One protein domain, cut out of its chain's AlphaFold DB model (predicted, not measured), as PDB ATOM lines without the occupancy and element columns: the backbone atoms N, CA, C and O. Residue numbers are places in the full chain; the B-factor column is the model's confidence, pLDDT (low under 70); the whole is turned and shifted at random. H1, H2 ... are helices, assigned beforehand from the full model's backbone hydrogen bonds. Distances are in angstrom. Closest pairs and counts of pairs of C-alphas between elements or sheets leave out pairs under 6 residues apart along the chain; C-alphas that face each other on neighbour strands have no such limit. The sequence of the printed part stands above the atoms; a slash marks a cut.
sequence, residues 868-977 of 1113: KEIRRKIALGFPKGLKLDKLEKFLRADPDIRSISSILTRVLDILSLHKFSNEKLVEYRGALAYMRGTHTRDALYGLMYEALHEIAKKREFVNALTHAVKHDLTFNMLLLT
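What this domain is: This is residues 868 to 977 of the 1113 residues of an uncharacterized protein of viral metagenome (UniProt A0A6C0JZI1). Three helices, H3, H4 and H5, form a small up-and-down bundle, each running against the one before it, with their centres in a triangle. H6 crosses H3 near residues 907 to 911, short H7 packs on residues 899 to 906 of H3, short H1 packs on H5, and H2 sits beside H7 with a thin contact. The printed part has 110 residues with seven named helices, H1 to H7 in chain order, and no named strand; its class is all helix. It is compact, with a radius of gyration of the C-alphas of 13.0 A, and rounded, spanning 35 by 34 by 25 A.

Where its parts are: Begin with the longest helix, H3, residues 897 to 913: find C-alpha 897 at (23.796, 41.595, 12.896), from where it runs 24.9 A to C-alpha 913 at (24.086, 63.214, 0.457). Next come H4, residues 918 to 930, 17.9 A long, and H5, residues 936 to 951, 22.3 A long. H6, residues 955 to 967, measures 18.3 A, and H7, residues 969 to 975, ends at C-alpha 975 at (24.431, 41.389, -1.414). Before H3 look for H1, residues 868 to 874, which begins at (6.809, 45.845, 21.930), and H2, residues 885 to 892.

How they stand to each other: Start at H3, the hub, which touches four helices. H3 and H4 form a helical hairpin at a shallow tilt of 21 degrees, with the closest C-alphas, those of Leu 908 and Leu 921, 6.7 A apart. H3 touches H5 with residues 897 to 904 alone, the same way at a shallow tilt of 25 degrees; the closest C-alphas, of Ile 897 and Arg 937, are 5.2 A apart. H4 and H5 are close but not clearly touching, with the C-alphas of Tyr 924 and Leu 943 closest at 7.5 A. With residues 907 to 911 alone H3 touches H6, at a steep tilt of 57 degrees; the C-alphas of Leu 911 and Phe 957 are closest, at 6.8 A. With residues 899 to 906 alone H3 touches H7, the closest C-alphas being Ser 899 and Leu 974 at 7.2 A; the tilt of 38 degrees is only just steep. H6 and H7 touch only at the corner, about perpendicular at 88 degrees, with the C-alphas of Val 965 and Phe 971 closest at 5.7 A. H2 and H7 only just touch, with 3 pairs of C-alphas within 8 A, the closest being Phe 890 and Leu 975 at 6.4 A. H1 touches H5 at a steep tilt of 57 degrees, with the C-alphas of Lys 873 and Gly 942 closest at 4.3 A. In H1, H2, H4, H5 and H7 every O i to N i+4 pair is within hydrogen-bond range; in H3 12 of 13 are, in H6 8 of 9.

The domain as a whole: The two C-alphas farthest apart, those of Lys 868 and His 967, are 36.9 A apart. The printed part has no cut and no long link; H1 to H2 is short, and the other links are tight. The mean pLDDT of the printed part is 82.2; look for values under 70 at residues 881 and 934.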
ATOM      1  N   LYS A 868       8.034  45.345  22.575       84.00
ATOM      2  CA  LYS A 868       6.809  45.845  21.930       84.00
ATOM      3  C   LYS A 868       7.124  46.747  20.736       84.00
ATOM      4  O   LYS A 868       6.459  46.642  19.705       84.00
ATOM      5  N   GLU A 869       8.127  47.610  20.858       82.19
ATOM      6  CA  GLU A 869       8.571  48.491  19.776       82.19
ATOM      7  C   GLU A 869       9.255  47.705  18.662       82.19
ATOM      8  O   GLU A 869       8.947  47.930  17.493       82.19
ATOM      9  N   ILE A 870      10.102  46.733  19.016       82.88
ATOM     10  CA  ILE A 870      10.762  45.843  18.053       82.88
ATOM     11  C   ILE A 870       9.710  45.120  17.201       82.88
ATOM     12  O   ILE A 870       9.742  45.196  15.973       82.88
ATOM     13  N   ARG A 871       8.701  44.501  17.834       84.81
ATOM     14  CA  ARG A 871       7.613  43.815  17.114       84.81
ATOM     15  C   ARG A 871       6.800  44.764  16.234       84.81
ATOM     16  O   ARG A 871       6.453  44.398  15.114       84.81
ATOM     17  N   ARG A 872       6.518  45.986  16.706       89.00
ATOM     18  CA  ARG A 872       5.814  47.009  15.913       89.00
ATOM     19  C   ARG A 872       6.609  47.400  14.666       89.00
ATOM     20  O   ARG A 872       6.016  47.509  13.597       89.00
ATOM     21  N   LYS A 873       7.920  47.620  14.794       84.19
ATOM     22  CA  LYS A 873       8.771  48.035  13.671       84.19
ATOM     23  C   LYS A 873       9.014  46.900  12.674       84.19
ATOM     24  O   LYS A 873       8.988  47.142  11.475       84.19
ATOM     25  N   ILE A 874       9.143  45.656  13.131       85.25
ATOM     26  CA  ILE A 874       9.232  44.483  12.240       85.25
ATOM     27  C   ILE A 874       7.926  44.269  11.466       85.25
ATOM     28  O   ILE A 874       7.961  43.947  10.280       85.25
ATOM     29  N   ALA A 875       6.773  44.506  12.100       87.50
ATOM     30  CA  ALA A 875       5.468  44.374  11.452       87.50
ATOM     31  C   ALA A 875       5.255  45.345  10.273       87.50
ATOM     32  O   ALA A 875       4.359  45.111   9.463       87.50
ATOM     33  N   LEU A 876       6.070  46.404  10.146       83.50
ATOM     34  CA  LEU A 876       6.053  47.297   8.981       83.50
ATOM     35  C   LEU A 876       6.445  46.563   7.689       83.50
ATOM     36  O   LEU A 876       5.918  46.891   6.624       83.50
ATOM     37  N   GLY A 877       7.340  45.573   7.788       83.56
ATOM     38  CA  GLY A 877       7.841  44.791   6.660       83.56
ATOM     39  C   GLY A 877       8.458  45.632   5.536       83.56
ATOM     40  O   GLY A 877       8.616  46.850   5.634       83.56
ATOM     41  N   PHE A 878       8.805  44.971   4.431       84.56
ATOM     42  CA  PHE A 878       9.368  45.654   3.268       84.56
ATOM     43  C   PHE A 878       8.292  46.500   2.545       84.56
ATOM     44  O   PHE A 878       7.193  45.992   2.284       84.56
ATOM     45  N   PRO A 879       8.559  47.779   2.211       84.00
ATOM     46  CA  PRO A 879       7.574  48.663   1.586       84.00
ATOM     47  C   PRO A 879       7.168  48.184   0.181       84.00
ATOM     48  O   PRO A 879       8.005  48.036  -0.707       84.00
ATOM     49  N   LYS A 880       5.856  48.019  -0.054       70.75
ATOM     50  CA  LYS A 880       5.256  47.428  -1.277       70.75
ATOM     51  C   LYS A 880       5.382  48.261  -2.576       70.75
ATOM     52  O   LYS A 880       4.637  48.033  -3.522       70.75
ATOM     53  N   GLY A 881       6.308  49.214  -2.644       65.19
ATOM     54  CA  GLY A 881       6.569  50.046  -3.830       65.19
ATOM     55  C   GLY A 881       8.053  50.239  -4.154       65.19
ATOM     56  O   GLY A 881       8.382  50.914  -5.127       65.19
ATOM     57  N   LEU A 882       8.950  49.657  -3.355       74.25
ATOM     58  CA  LEU A 882      10.394  49.804  -3.502       74.25
ATOM     59  C   LEU A 882      10.917  48.669  -4.402       74.25
ATOM     60  O   LEU A 882      10.917  47.511  -3.998       74.25
ATOM     61  N   LYS A 883      11.331  48.974  -5.639       71.19
ATOM     62  CA  LYS A 883      11.825  47.978  -6.617       71.19
ATOM     63  C   LYS A 883      13.291  47.582  -6.350       71.19
ATOM     64  O   LYS A 883      14.154  47.801  -7.197       71.19
ATOM     65  N   LEU A 884      13.590  47.054  -5.158       78.56
ATOM     66  CA  LEU A 884      14.946  46.656  -4.736       78.56
ATOM     67  C   LEU A 884      15.037  45.148  -4.447       78.56
ATOM     68  O   LEU A 884      15.278  44.730  -3.315       78.56
ATOM     69  N   ASP A 885      14.897  44.325  -5.487       74.69
ATOM     70  CA  ASP A 885      14.805  42.859  -5.378       74.69
ATOM     71  C   ASP A 885      16.011  42.205  -4.681       74.69
ATOM     72  O   ASP A 885      15.857  41.229  -3.947       74.69
ATOM     73  N   LYS A 886      17.230  42.728  -4.894       77.62
ATOM     74  CA  LYS A 886      18.448  42.209  -4.238       77.62
ATOM     75  C   LYS A 886      18.418  42.454  -2.728       77.62
ATOM     76  O   LYS A 886      18.742  41.556  -1.956       77.62
ATOM     77  N   LEU A 887      17.995  43.651  -2.317       81.81
ATOM     78  CA  LEU A 887      17.890  44.023  -0.909       81.81
ATOM     79  C   LEU A 887      16.764  43.236  -0.229       81.81
ATOM     80  O   LEU A 887      16.956  42.710   0.858       81.81
ATOM     81  N   GLU A 888      15.617  43.071  -0.891       82.81
ATOM     82  CA  GLU A 888      14.503  42.272  -0.370       82.81
ATOM     83  C   GLU A 888      14.881  40.792  -0.193       82.81
ATOM     84  O   GLU A 888      14.577  40.197   0.842       82.81
ATOM     85  N   LYS A 889      15.586  40.195  -1.166       81.69
ATOM     86  CA  LYS A 889      16.112  38.822  -1.051       81.69
ATOM     87  C   LYS A 889      17.101  38.690   0.103       81.69
ATOM     88  O   LYS A 889      17.009  37.723   0.852       81.69
ATOM     89  N   PHE A 890      17.998  39.659   0.264       82.94
ATOM     90  CA  PHE A 890      18.959  39.676   1.361       82.94
ATOM     91  C   PHE A 890      18.261  39.746   2.725       82.94
ATOM     92  O   PHE A 890      18.556  38.942   3.597       82.94
ATOM     93  N   LEU A 891      17.271  40.628   2.898       82.06
ATOM     94  CA  LEU A 891      16.534  40.749   4.163       82.06
ATOM     95  C   LEU A 891      15.668  39.530   4.497       82.06
ATOM     96  O   LEU A 891      15.349  39.316   5.662       82.06
ATOM     97  N   ARG A 892      15.302  38.728   3.493       81.25
ATOM     98  CA  ARG A 892      14.606  37.445   3.674       81.25
ATOM     99  C   ARG A 892      15.542  36.267   3.951       81.25
ATOM    100  O   ARG A 892      15.053  35.217   4.348       81.25
ATOM    101  N   ALA A 893      16.845  36.420   3.726       77.81
ATOM    102  CA  ALA A 893      17.847  35.363   3.880       77.81
ATOM    103  C   ALA A 893      18.446  35.282   5.302       77.81
ATOM    104  O   ALA A 893      19.498  34.676   5.480       77.81
ATOM    105  N   ASP A 894      17.798  35.903   6.294       73.88
ATOM    106  CA  ASP A 894      18.224  35.978   7.700       73.88
ATOM    107  C   ASP A 894      19.705  36.376   7.938       73.88
ATOM    108  O   ASP A 894      20.441  35.661   8.621       73.88
ATOM    109  N   PRO A 895      20.173  37.535   7.434       76.56
ATOM    110  CA  PRO A 895      21.538  38.022   7.638       76.56
ATOM    111  C   PRO A 895      21.935  38.271   9.103       76.56
ATOM    112  O   PRO A 895      21.123  38.624   9.964       76.56
ATOM    113  N   ASP A 896      23.243  38.155   9.352       82.06
ATOM    114  CA  ASP A 896      23.877  38.462  10.634       82.06
ATOM    115  C   ASP A 896      23.768  39.951  11.006       82.06
ATOM    116  O   ASP A 896      23.707  40.838  10.148       82.06
ATOM    117  N   ILE A 897      23.850  40.239  12.312       82.50
ATOM    118  CA  ILE A 897      23.796  41.595  12.896       82.50
ATOM    119  C   ILE A 897      24.759  42.557  12.191       82.50
ATOM    120  O   ILE A 897      24.374  43.670  11.843       82.50
ATOM    121  N   ARG A 898      26.000  42.113  11.949       82.38
ATOM    122  CA  ARG A 898      27.048  42.929  11.317       82.38
ATOM    123  C   ARG A 898      26.705  43.290   9.875       82.38
ATOM    124  O   ARG A 898      26.998  44.394   9.426       82.38
ATOM    125  N   SER A 899      26.073  42.377   9.149       83.06
ATOM    126  CA  SER A 899      25.718  42.580   7.746       83.06
ATOM    127  C   SER A 899      24.553  43.564   7.634       83.06
ATOM    128  O   SER A 899      24.601  44.488   6.824       83.06
ATOM    129  N   ILE A 900      23.561  43.441   8.522       85.44
ATOM    130  CA  ILE A 900      22.445  44.388   8.632       85.44
ATOM    131  C   ILE A 900      22.937  45.781   9.033       85.44
ATOM    132  O   ILE A 900      22.554  46.766   8.403       85.44
ATOM    133  N   SER A 901      23.803  45.883  10.047       86.31
ATOM    134  CA  SER A 901      24.349  47.172  10.484       86.31
ATOM    135  C   SER A 901      25.163  47.841   9.380       86.31
ATOM    136  O   SER A 901      25.051  49.048   9.189       86.31
ATOM    137  N   SER A 902      25.940  47.066   8.617       86.75
ATOM    138  CA  SER A 902      26.756  47.579   7.504       86.75
ATOM    139  C   SER A 902      25.885  48.119   6.373       86.75
ATOM    140  O   SER A 902      26.121  49.223   5.887       86.75
ATOM    141  N   ILE A 903      24.832  47.384   6.004       87.50
ATOM    142  CA  ILE A 903      23.867  47.829   4.993       87.50
ATOM    143  C   ILE A 903      23.115  49.068   5.464       87.50
ATOM    144  O   ILE A 903      23.033  50.033   4.713       87.50
ATOM    145  N   LEU A 904      22.605  49.082   6.700       88.88
ATOM    146  CA  LEU A 904      21.876  50.236   7.224       88.88
ATOM    147  C   LEU A 904      22.774  51.477   7.299       88.88
ATOM    148  O   LEU A 904      22.346  52.556   6.899       88.88
ATOM    149  N   THR A 905      24.031  51.325   7.726       90.00
ATOM    150  CA  THR A 905      25.016  52.421   7.728       90.00
ATOM    151  C   THR A 905      25.215  52.966   6.318       90.00
ATOM    152  O   THR A 905      25.093  54.168   6.102       90.00
ATOM    153  N   ARG A 906      25.414  52.079   5.334       89.38
ATOM    154  CA  ARG A 906      25.626  52.497   3.949       89.38
ATOM    155  C   ARG A 906      24.403  53.183   3.340       89.38
ATOM    156  O   ARG A 906      24.553  54.180   2.639       89.38
ATOM    157  N   VAL A 907      23.197  52.697   3.644       88.44
ATOM    158  CA  VAL A 907      21.939  53.362   3.266       88.44
ATOM    159  C   VAL A 907      21.896  54.781   3.843       88.44
ATOM    160  O   VAL A 907      21.603  55.719   3.107       88.44
ATOM    161  N   LEU A 908      22.223  54.967   5.126       89.25
ATOM    162  CA  LEU A 908      22.226  56.287   5.770       89.25
ATOM    163  C   LEU A 908      23.275  57.233   5.172       89.25
ATOM    164  O   LEU A 908      23.003  58.426   5.045       89.25
ATOM    165  N   ASP A 909      24.440  56.721   4.769       87.31
ATOM    166  CA  ASP A 909      25.471  57.517   4.096       87.31
ATOM    167  C   ASP A 909      24.966  58.066   2.761       87.31
ATOM    168  O   ASP A 909      25.070  59.266   2.509       87.31
ATOM    169  N   ILE A 910      24.321  57.224   1.950       85.88
ATOM    170  CA  ILE A 910      23.724  57.649   0.677       85.88
ATOM    171  C   ILE A 910      22.617  58.679   0.919       85.88
ATOM    172  O   ILE A 910      22.554  59.700   0.241       85.88
ATOM    173  N   LEU A 911      21.765  58.464   1.923       84.94
ATOM    174  CA  LEU A 911      20.701  59.412   2.261       84.94
ATOM    175  C   LEU A 911      21.236  60.757   2.767       84.94
ATOM    176  O   LEU A 911      20.616  61.790   2.505       84.94
ATOM    177  N   SER A 912      22.381  60.765   3.454       84.56
ATOM    178  CA  SER A 912      22.997  62.000   3.950       84.56
ATOM    179  C   SER A 912      23.398  62.958   2.823       84.56
ATOM    180  O   SER A 912      23.271  64.171   2.981       84.56
ATOM    181  N   LEU A 913      23.750  62.427   1.648       81.44
ATOM    182  CA  LEU A 913      24.086  63.214   0.457       81.44
ATOM    183  C   LEU A 913      22.855  63.869  -0.187       81.44
ATOM    184  O   LEU A 913      22.947  64.948  -0.766       81.44
ATOM    185  N   HIS A 914      21.677  63.257  -0.046       81.38
ATOM    186  CA  HIS A 914      20.442  63.716  -0.688       81.38
ATOM    187  C   HIS A 914      19.580  64.639   0.197       81.38
ATOM    188  O   HIS A 914      18.391  64.798  -0.058       81.38
ATOM    189  N   LYS A 915      20.152  65.291   1.224       79.56
ATOM    190  CA  LYS A 915      19.426  66.171   2.172       79.56
ATOM    191  C   LYS A 915      18.322  65.446   2.964       79.56
ATOM    192  O   LYS A 915      17.241  65.996   3.203       79.56
ATOM    193  N   PHE A 916      18.565  64.202   3.378       84.19
ATOM    194  CA  PHE A 916      17.714  63.547   4.375       84.19
ATOM    195  C   PHE A 916      17.771  64.311   5.712       84.19
ATOM    196  O   PHE A 916      18.747  64.995   6.004       84.19
ATOM    197  N   SER A 917      16.713  64.246   6.525       84.50
ATOM    198  CA  SER A 917      16.638  65.043   7.757       84.50
ATOM    199  C   SER A 917      17.752  64.669   8.739       84.50
ATOM    200  O   SER A 917      17.811  63.522   9.189       84.50
ATOM    201  N   ASN A 918      18.581  65.648   9.115       81.62
ATOM    202  CA  ASN A 918      19.723  65.458  10.017       81.62
ATOM    203  C   ASN A 918      19.318  64.864  11.373       81.62
ATOM    204  O   ASN A 918      20.019  63.998  11.883       81.62
ATOM    205  N   GLU A 919      18.163  65.258  11.918       83.06
ATOM    206  CA  GLU A 919      17.637  64.709  13.177       83.06
ATOM    207  C   GLU A 919      17.440  63.187  13.100       83.06
ATOM    208  O   GLU A 919      17.891  62.456  13.979       83.06
ATOM    209  N   LYS A 920      16.858  62.690  11.999       81.88
ATOM    210  CA  LYS A 920      16.664  61.250  11.768       81.88
ATOM    211  C   LYS A 920      17.971  60.513  11.494       81.88
ATOM    212  O   LYS A 920      18.132  59.383  11.942       81.88
ATOM    213  N   LEU A 921      18.925  61.134  10.792       83.69
ATOM    214  CA  LEU A 921      20.254  60.535  10.592       83.69
ATOM    215  C   LEU A 921      20.983  60.343  11.919       83.69
ATOM    216  O   LEU A 921      21.577  59.288  12.137       83.69
ATOM    217  N   VAL A 922      20.928  61.343  12.804       82.75
ATOM    218  CA  VAL A 922      21.519  61.269  14.146       82.75
ATOM    219  C   VAL A 922      20.815  60.198  14.982       82.75
ATOM    220  O   VAL A 922      21.496  59.414  15.638       82.75
ATOM    221  N   GLU A 923      19.484  60.094  14.899       84.12
ATOM    222  CA  GLU A 923      18.704  59.041  15.570       84.12
ATOM    223  C   GLU A 923      19.137  57.632  15.116       84.12
ATOM    224  O   GLU A 923      19.498  56.796  15.947       84.12
ATOM    225  N   TYR A 924      19.183  57.369  13.804       86.12
ATOM    226  CA  TYR A 924      19.557  56.053  13.273       86.12
ATOM    227  C   TYR A 924      21.035  55.704  13.496       86.12
ATOM    228  O   TYR A 924      21.346  54.565  13.851       86.12
ATOM    229  N   ARG A 925      21.959  56.662  13.324       86.69
ATOM    230  CA  ARG A 925      23.397  56.445  13.572       86.69
ATOM    231  C   ARG A 925      23.696  56.268  15.060       86.69
ATOM    232  O   ARG A 925      24.500  55.409  15.413       86.69
ATOM    233  N   GLY A 926      23.014  57.017  15.928       82.50
ATOM    234  CA  GLY A 926      23.089  56.840  17.377       82.50
ATOM    235  C   GLY A 926      22.596  55.458  17.804       82.50
ATOM    236  O   GLY A 926      23.276  54.769  18.565       82.50
ATOM    237  N   ALA A 927      21.470  55.000  17.246       81.69
ATOM    238  CA  ALA A 927      20.972  53.650  17.483       81.69
ATOM    239  C   ALA A 927      21.962  52.572  17.000       81.69
ATOM    240  O   ALA A 927      22.228  51.626  17.730       81.69
ATOM    241  N   LEU A 928      22.575  52.720  15.821       82.50
ATOM    242  CA  LEU A 928      23.586  51.774  15.325       82.50
ATOM    243  C   LEU A 928      24.841  51.695  16.211       82.50
ATOM    244  O   LEU A 928      25.378  50.605  16.401       82.50
ATOM    245  N   ALA A 929      25.306  52.827  16.745       81.38
ATOM    246  CA  ALA A 929      26.530  52.895  17.543       81.38
ATOM    247  C   ALA A 929      26.357  52.353  18.972       81.38
ATOM    248  O   ALA A 929      27.290  51.765  19.524       81.38
ATOM    249  N   TYR A 930      25.176  52.543  19.574       81.75
ATOM    250  CA  TYR A 930      24.968  52.322  21.013       81.75
ATOM    251  C   TYR A 930      23.902  51.276  21.357       81.75
ATOM    252  O   TYR A 930      23.631  51.049  22.537       81.75
ATOM    253  N   MET A 931      23.298  50.603  20.374       79.75
ATOM    254  CA  MET A 931      22.317  49.550  20.645       79.75
ATOM    255  C   MET A 931      22.979  48.285  21.208       79.75
ATOM    256  O   MET A 931      23.851  47.681  20.580       79.75
ATOM    257  N   ARG A 932      22.526  47.844  22.388       74.31
ATOM    258  CA  ARG A 932      22.928  46.576  23.028       74.31
ATOM    259  C   ARG A 932      21.693  45.826  23.538       74.31
ATOM    260  O   ARG A 932      20.664  46.440  23.780       74.31
ATOM    261  N   GLY A 933      21.774  44.498  23.663       72.50
ATOM    262  CA  GLY A 933      20.674  43.663  24.170       72.50
ATOM    263  C   GLY A 933      20.554  42.286  23.504       72.50
ATOM    264  O   GLY A 933      21.295  41.954  22.577       72.50
ATOM    265  N   THR A 934      19.594  41.481  23.971       68.62
ATOM    266  CA  THR A 934      19.332  40.109  23.488       68.62
ATOM    267  C   THR A 934      18.659  40.061  22.110       68.62
ATOM    268  O   THR A 934      18.912  39.136  21.345       68.62
ATOM    269  N   HIS A 935      17.852  41.072  21.760       80.19
ATOM    270  CA  HIS A 935      17.093  41.163  20.497       80.19
ATOM    271  C   HIS A 935      17.641  42.228  19.527       80.19
ATOM    272  O   HIS A 935      16.897  42.827  18.753       80.19
ATOM    273  N   THR A 936      18.950  42.481  19.557       82.31
ATOM    274  CA  THR A 936      19.624  43.507  18.733       82.31
ATOM    275  C   THR A 936      19.430  43.303  17.233       82.31
ATOM    276  O   THR A 936      19.170  44.260  16.512       82.31
ATOM    277  N   ARG A 937      19.485  42.056  16.751       84.19
ATOM    278  CA  ARG A 937      19.235  41.729  15.337       84.19
ATOM    279  C   ARG A 937      17.842  42.178  14.887       84.19
ATOM    280  O   ARG A 937      17.697  42.865  13.881       84.19
ATOM    281  N   ASP A 938      16.832  41.808  15.664       84.69
ATOM    282  CA  ASP A 938      15.422  42.072  15.380       84.69
ATOM    283  C   ASP A 938      15.112  43.577  15.498       84.69
ATOM    284  O   ASP A 938      14.371  44.138  14.688       84.69
ATOM    285  N   ALA A 939      15.754  44.268  16.445       84.94
ATOM    286  CA  ALA A 939      15.698  45.722  16.566       84.94
ATOM    287  C   ALA A 939      16.291  46.435  15.335       84.94
ATOM    288  O   ALA A 939      15.670  47.363  14.811       84.94
ATOM    289  N   LEU A 940      17.433  45.969  14.817       87.06
ATOM    290  CA  LEU A 940      18.040  46.506  13.594       87.06
ATOM    291  C   LEU A 940      17.187  46.242  12.345       87.06
ATOM    292  O   LEU A 940      17.061  47.133  11.507       87.06
ATOM    293  N   TYR A 941      16.545  45.072  12.232       87.31
ATOM    294  CA  TYR A 941      15.545  44.828  11.183       87.31
ATOM    295  C   TYR A 941      14.396  45.827  11.259       87.31
ATOM    296  O   TYR A 941      14.003  46.399  10.243       87.31
ATOM    297  N   GLY A 942      13.875  46.063  12.464       86.25
ATOM    298  CA  GLY A 942      12.831  47.052  12.694       86.25
ATOM    299  C   GLY A 942      13.249  48.457  12.253       86.25
ATOM    300  O   GLY A 942      12.494  49.116  11.539       86.25
ATOM    301  N   LEU A 943      14.456  48.901  12.622       87.88
ATOM    302  CA  LEU A 943      14.991  50.204  12.207       87.88
ATOM    303  C   LEU A 943      15.198  50.299  10.696       87.88
ATOM    304  O   LEU A 943      14.904  51.333  10.103       87.88
ATOM    305  N   MET A 944      15.663  49.228  10.060       87.88
ATOM    306  CA  MET A 944      15.856  49.210   8.616       87.88
ATOM    307  C   MET A 944      14.528  49.249   7.854       87.88
ATOM    308  O   MET A 944      14.422  49.986   6.879       87.88
ATOM    309  N   TYR A 945      13.491  48.532   8.301       89.50
ATOM    310  CA  TYR A 945      12.159  48.647   7.697       89.50
ATOM    311  C   TYR A 945      11.555  50.037   7.894       89.50
ATOM    312  O   TYR A 945      10.976  50.588   6.960       89.50
ATOM    313  N   GLU A 946      11.720  50.629   9.075       88.00
ATOM    314  CA  GLU A 946      11.287  52.000   9.342       88.00
ATOM    315  C   GLU A 946      11.993  53.002   8.417       88.00
ATOM    316  O   GLU A 946      11.317  53.782   7.745       88.00
ATOM    317  N   ALA A 947      13.322  52.908   8.290       86.94
ATOM    318  CA  ALA A 947      14.102  53.736   7.377       86.94
ATOM    319  C   ALA A 947      13.654  53.547   5.915       86.94
ATOM    320  O   ALA A 947      13.422  54.524   5.209       86.94
ATOM    321  N   LEU A 948      13.437  52.307   5.457       87.88
ATOM    322  CA  LEU A 948      12.963  52.024   4.095       87.88
ATOM    323  C   LEU A 948      11.554  52.578   3.825       87.88
ATOM    324  O   LEU A 948      11.286  53.051   2.719       87.88
ATOM    325  N   HIS A 949      10.657  52.567   4.815       88.00
ATOM    326  CA  HIS A 949       9.340  53.207   4.703       88.00
ATOM    327  C   HIS A 949       9.432  54.734   4.671       88.00
ATOM    328  O   HIS A 949       8.635  55.370   3.983       88.00
ATOM    329  N   GLU A 950      10.389  55.345   5.371       84.38
ATOM    330  CA  GLU A 950      10.645  56.788   5.266       84.38
ATOM    331  C   GLU A 950      11.226  57.173   3.902       84.38
ATOM    332  O   GLU A 950      10.773  58.146   3.297       84.38
ATOM    333  N   ILE A 951      12.148  56.366   3.374       84.88
ATOM    334  CA  ILE A 951      12.715  56.511   2.025       84.88
ATOM    335  C   ILE A 951      11.616  56.406   0.966       84.88
ATOM    336  O   ILE A 951      11.545  57.241   0.066       84.88
ATOM    337  N   ALA A 952      10.704  55.437   1.104       84.12
ATOM    338  CA  ALA A 952       9.603  55.222   0.167       84.12
ATOM    339  C   ALA A 952       8.645  56.425   0.038       84.12
ATOM    340  O   ALA A 952       7.908  56.510  -0.945       84.12
ATOM    341  N   LYS A 953       8.653  57.375   0.989       84.62
ATOM    342  CA  LYS A 953       7.810  58.583   0.937       84.62
ATOM    343  C   LYS A 953       8.267  59.595  -0.117       84.62
ATOM    344  O   LYS A 953       7.435  60.372  -0.581       84.62
ATOM    345  N   LYS A 954       9.553  59.620  -0.497       83.88
ATOM    346  CA  LYS A 954      10.091  60.565  -1.494       83.88
ATOM    347  C   LYS A 954      10.768  59.827  -2.645       83.88
ATOM    348  O   LYS A 954      11.689  59.046  -2.435       83.88
ATOM    349  N   ARG A 955      10.361  60.133  -3.882       79.50
ATOM    350  CA  ARG A 955      10.886  59.476  -5.096       79.50
ATOM    351  C   ARG A 955      12.393  59.681  -5.293       79.50
ATOM    352  O   ARG A 955      13.062  58.763  -5.752       79.50
ATOM    353  N   GLU A 956      12.928  60.832  -4.893       83.00
ATOM    354  CA  GLU A 956      14.360  61.154  -4.988       83.00
ATOM    355  C   GLU A 956      15.234  60.149  -4.222       83.00
ATOM    356  O   GLU A 956      16.195  59.617  -4.774       83.00
ATOM    357  N   PHE A 957      14.856  59.806  -2.986       84.06
ATOM    358  CA  PHE A 957      15.596  58.839  -2.169       84.06
ATOM    359  C   PHE A 957      15.492  57.414  -2.710       84.06
ATOM    360  O   PHE A 957      16.453  56.650  -2.642       84.06
ATOM    361  N   VAL A 958      14.338  57.055  -3.279       82.62
ATOM    362  CA  VAL A 958      14.143  55.750  -3.922       82.62
ATOM    363  C   VAL A 958      15.037  55.620  -5.154       82.62
ATOM    364  O   VAL A 958      15.681  54.585  -5.324       82.62
ATOM    365  N   ASN A 959      15.127  56.663  -5.982       82.56
ATOM    366  CA  ASN A 959      15.990  56.671  -7.163       82.56
ATOM    367  C   ASN A 959      17.470  56.594  -6.771       82.56
ATOM    368  O   ASN A 959      18.191  55.754  -7.308       82.56
ATOM    369  N   ALA A 960      17.893  57.385  -5.781       82.88
ATOM    370  CA  ALA A 960      19.250  57.356  -5.243       82.88
ATOM    371  C   ALA A 960      19.640  55.967  -4.719       82.88
ATOM    372  O   ALA A 960      20.694  55.433  -5.064       82.88
ATOM    373  N   LEU A 961      18.760  55.337  -3.937       84.06
ATOM    374  CA  LEU A 961      19.015  54.009  -3.392       84.06
ATOM    375  C   LEU A 961      18.993  52.922  -4.479       84.06
ATOM    376  O   LEU A 961      19.792  51.992  -4.433       84.06
ATOM    377  N   THR A 962      18.126  53.044  -5.487       82.88
ATOM    378  CA  THR A 962      18.074  52.107  -6.626       82.88
ATOM    379  C   THR A 962      19.324  52.198  -7.493       82.88
ATOM    380  O   THR A 962      19.843  51.169  -7.925       82.88
ATOM    381  N   HIS A 963      19.832  53.411  -7.710       81.75
ATOM    382  CA  HIS A 963      21.115  53.640  -8.362       81.75
ATOM    383  C   HIS A 963      22.253  53.032  -7.528       81.75
ATOM    384  O   HIS A 963      23.028  52.215  -8.024       81.75
ATOM    385  N   ALA A 964      22.300  53.319  -6.227       81.25
ATOM    386  CA  ALA A 964      23.342  52.793  -5.353       81.25
ATOM    387  C   ALA A 964      23.353  51.257  -5.285       81.25
ATOM    388  O   ALA A 964      24.406  50.653  -5.415       81.25
ATOM    389  N   VAL A 965      22.205  50.582  -5.174       80.62
ATOM    390  CA  VAL A 965      22.153  49.104  -5.139       80.62
ATOM    391  C   VAL A 965      22.694  48.454  -6.425       80.62
ATOM    392  O   VAL A 965      23.095  47.290  -6.401       80.62
ATOM    393  N   LYS A 966      22.720  49.180  -7.550       76.62
ATOM    394  CA  LYS A 966      23.323  48.707  -8.803       76.62
ATOM    395  C   LYS A 966      24.822  49.014  -8.884       76.62
ATOM    396  O   LYS A 966      25.592  48.122  -9.235       76.62
ATOM    397  N   HIS A 967      25.225  50.240  -8.551       74.31
ATOM    398  CA  HIS A 967      26.571  50.752  -8.844       74.31
ATOM    399  C   HIS A 967      27.533  50.735  -7.651       74.31
ATOM    400  O   HIS A 967      28.746  50.690  -7.836       74.31
ATOM    401  N   ASP A 968      27.020  50.762  -6.425       80.12
ATOM    402  CA  ASP A 968      27.844  50.855  -5.231       80.12
ATOM    403  C   ASP A 968      28.527  49.518  -4.923       80.12
ATOM    404  O   ASP A 968      27.883  48.488  -4.685       80.12
ATOM    405  N   LEU A 969      29.861  49.546  -4.892       77.44
ATOM    406  CA  LEU A 969      30.698  48.379  -4.639       77.44
ATOM    407  C   LEU A 969      30.345  47.716  -3.306       77.44
ATOM    408  O   LEU A 969      30.283  46.490  -3.231       77.44
ATOM    409  N   THR A 970      30.067  48.502  -2.262       77.31
ATOM    410  CA  THR A 970      29.749  47.947  -0.941       77.31
ATOM    411  C   THR A 970      28.432  47.180  -0.938       77.31
ATOM    412  O   THR A 970      28.360  46.119  -0.322       77.31
ATOM    413  N   PHE A 971      27.411  47.643  -1.670       80.31
ATOM    414  CA  PHE A 971      26.171  46.878  -1.815       80.31
ATOM    415  C   PHE A 971      26.384  45.620  -2.643       80.31
ATOM    416  O   PHE A 971      25.903  44.562  -2.254       80.31
ATOM    417  N   ASN A 972      27.134  45.701  -3.741       75.81
ATOM    418  CA  ASN A 972      27.418  44.520  -4.549       75.81
ATOM    419  C   ASN A 972      28.168  43.452  -3.738       75.81
ATOM    420  O   ASN A 972      27.758  42.296  -3.753       75.81
ATOM    421  N   MET A 973      29.175  43.836  -2.951       75.12
ATOM    422  CA  MET A 973      29.926  42.908  -2.094       75.12
ATOM    423  C   MET A 973      29.077  42.299  -0.970       75.12
ATOM    424  O   MET A 973      29.221  41.116  -0.680       75.12
ATOM    425  N   LEU A 974      28.193  43.080  -0.337       76.44
ATOM    426  CA  LEU A 974      27.363  42.605   0.782       76.44
ATOM    427  C   LEU A 974      26.139  41.793   0.335       76.44
ATOM    428  O   LEU A 974      25.662  40.946   1.087       76.44
ATOM    429  N   LEU A 975      25.618  42.054  -0.868       78.50
ATOM    430  CA  LEU A 975      24.431  41.389  -1.414       78.50
ATOM    431  C   LEU A 975      24.776  40.157  -2.275       78.50
ATOM    432  O   LEU A 975      23.868  39.413  -2.647       78.50
ATOM    433  N   LEU A 976      26.055  39.936  -2.606       74.81
ATOM    434  CA  LEU A 976      26.536  38.732  -3.294       74.81
ATOM    435  C   LEU A 976      26.635  37.555  -2.318       74.81
ATOM    436  O   LEU A 976      27.260  37.646  -1.263       74.81
ATOM    437  N   THR A 977      26.053  36.414  -2.687       73.50
ATOM    438  CA  THR A 977      26.212  35.187  -1.898       73.50
ATOM    439  C   THR A 977      27.580  34.554  -2.159       73.50
ATOM    440  O   THR A 977      28.164  34.720  -3.230       73.50
TER     441      THR A 977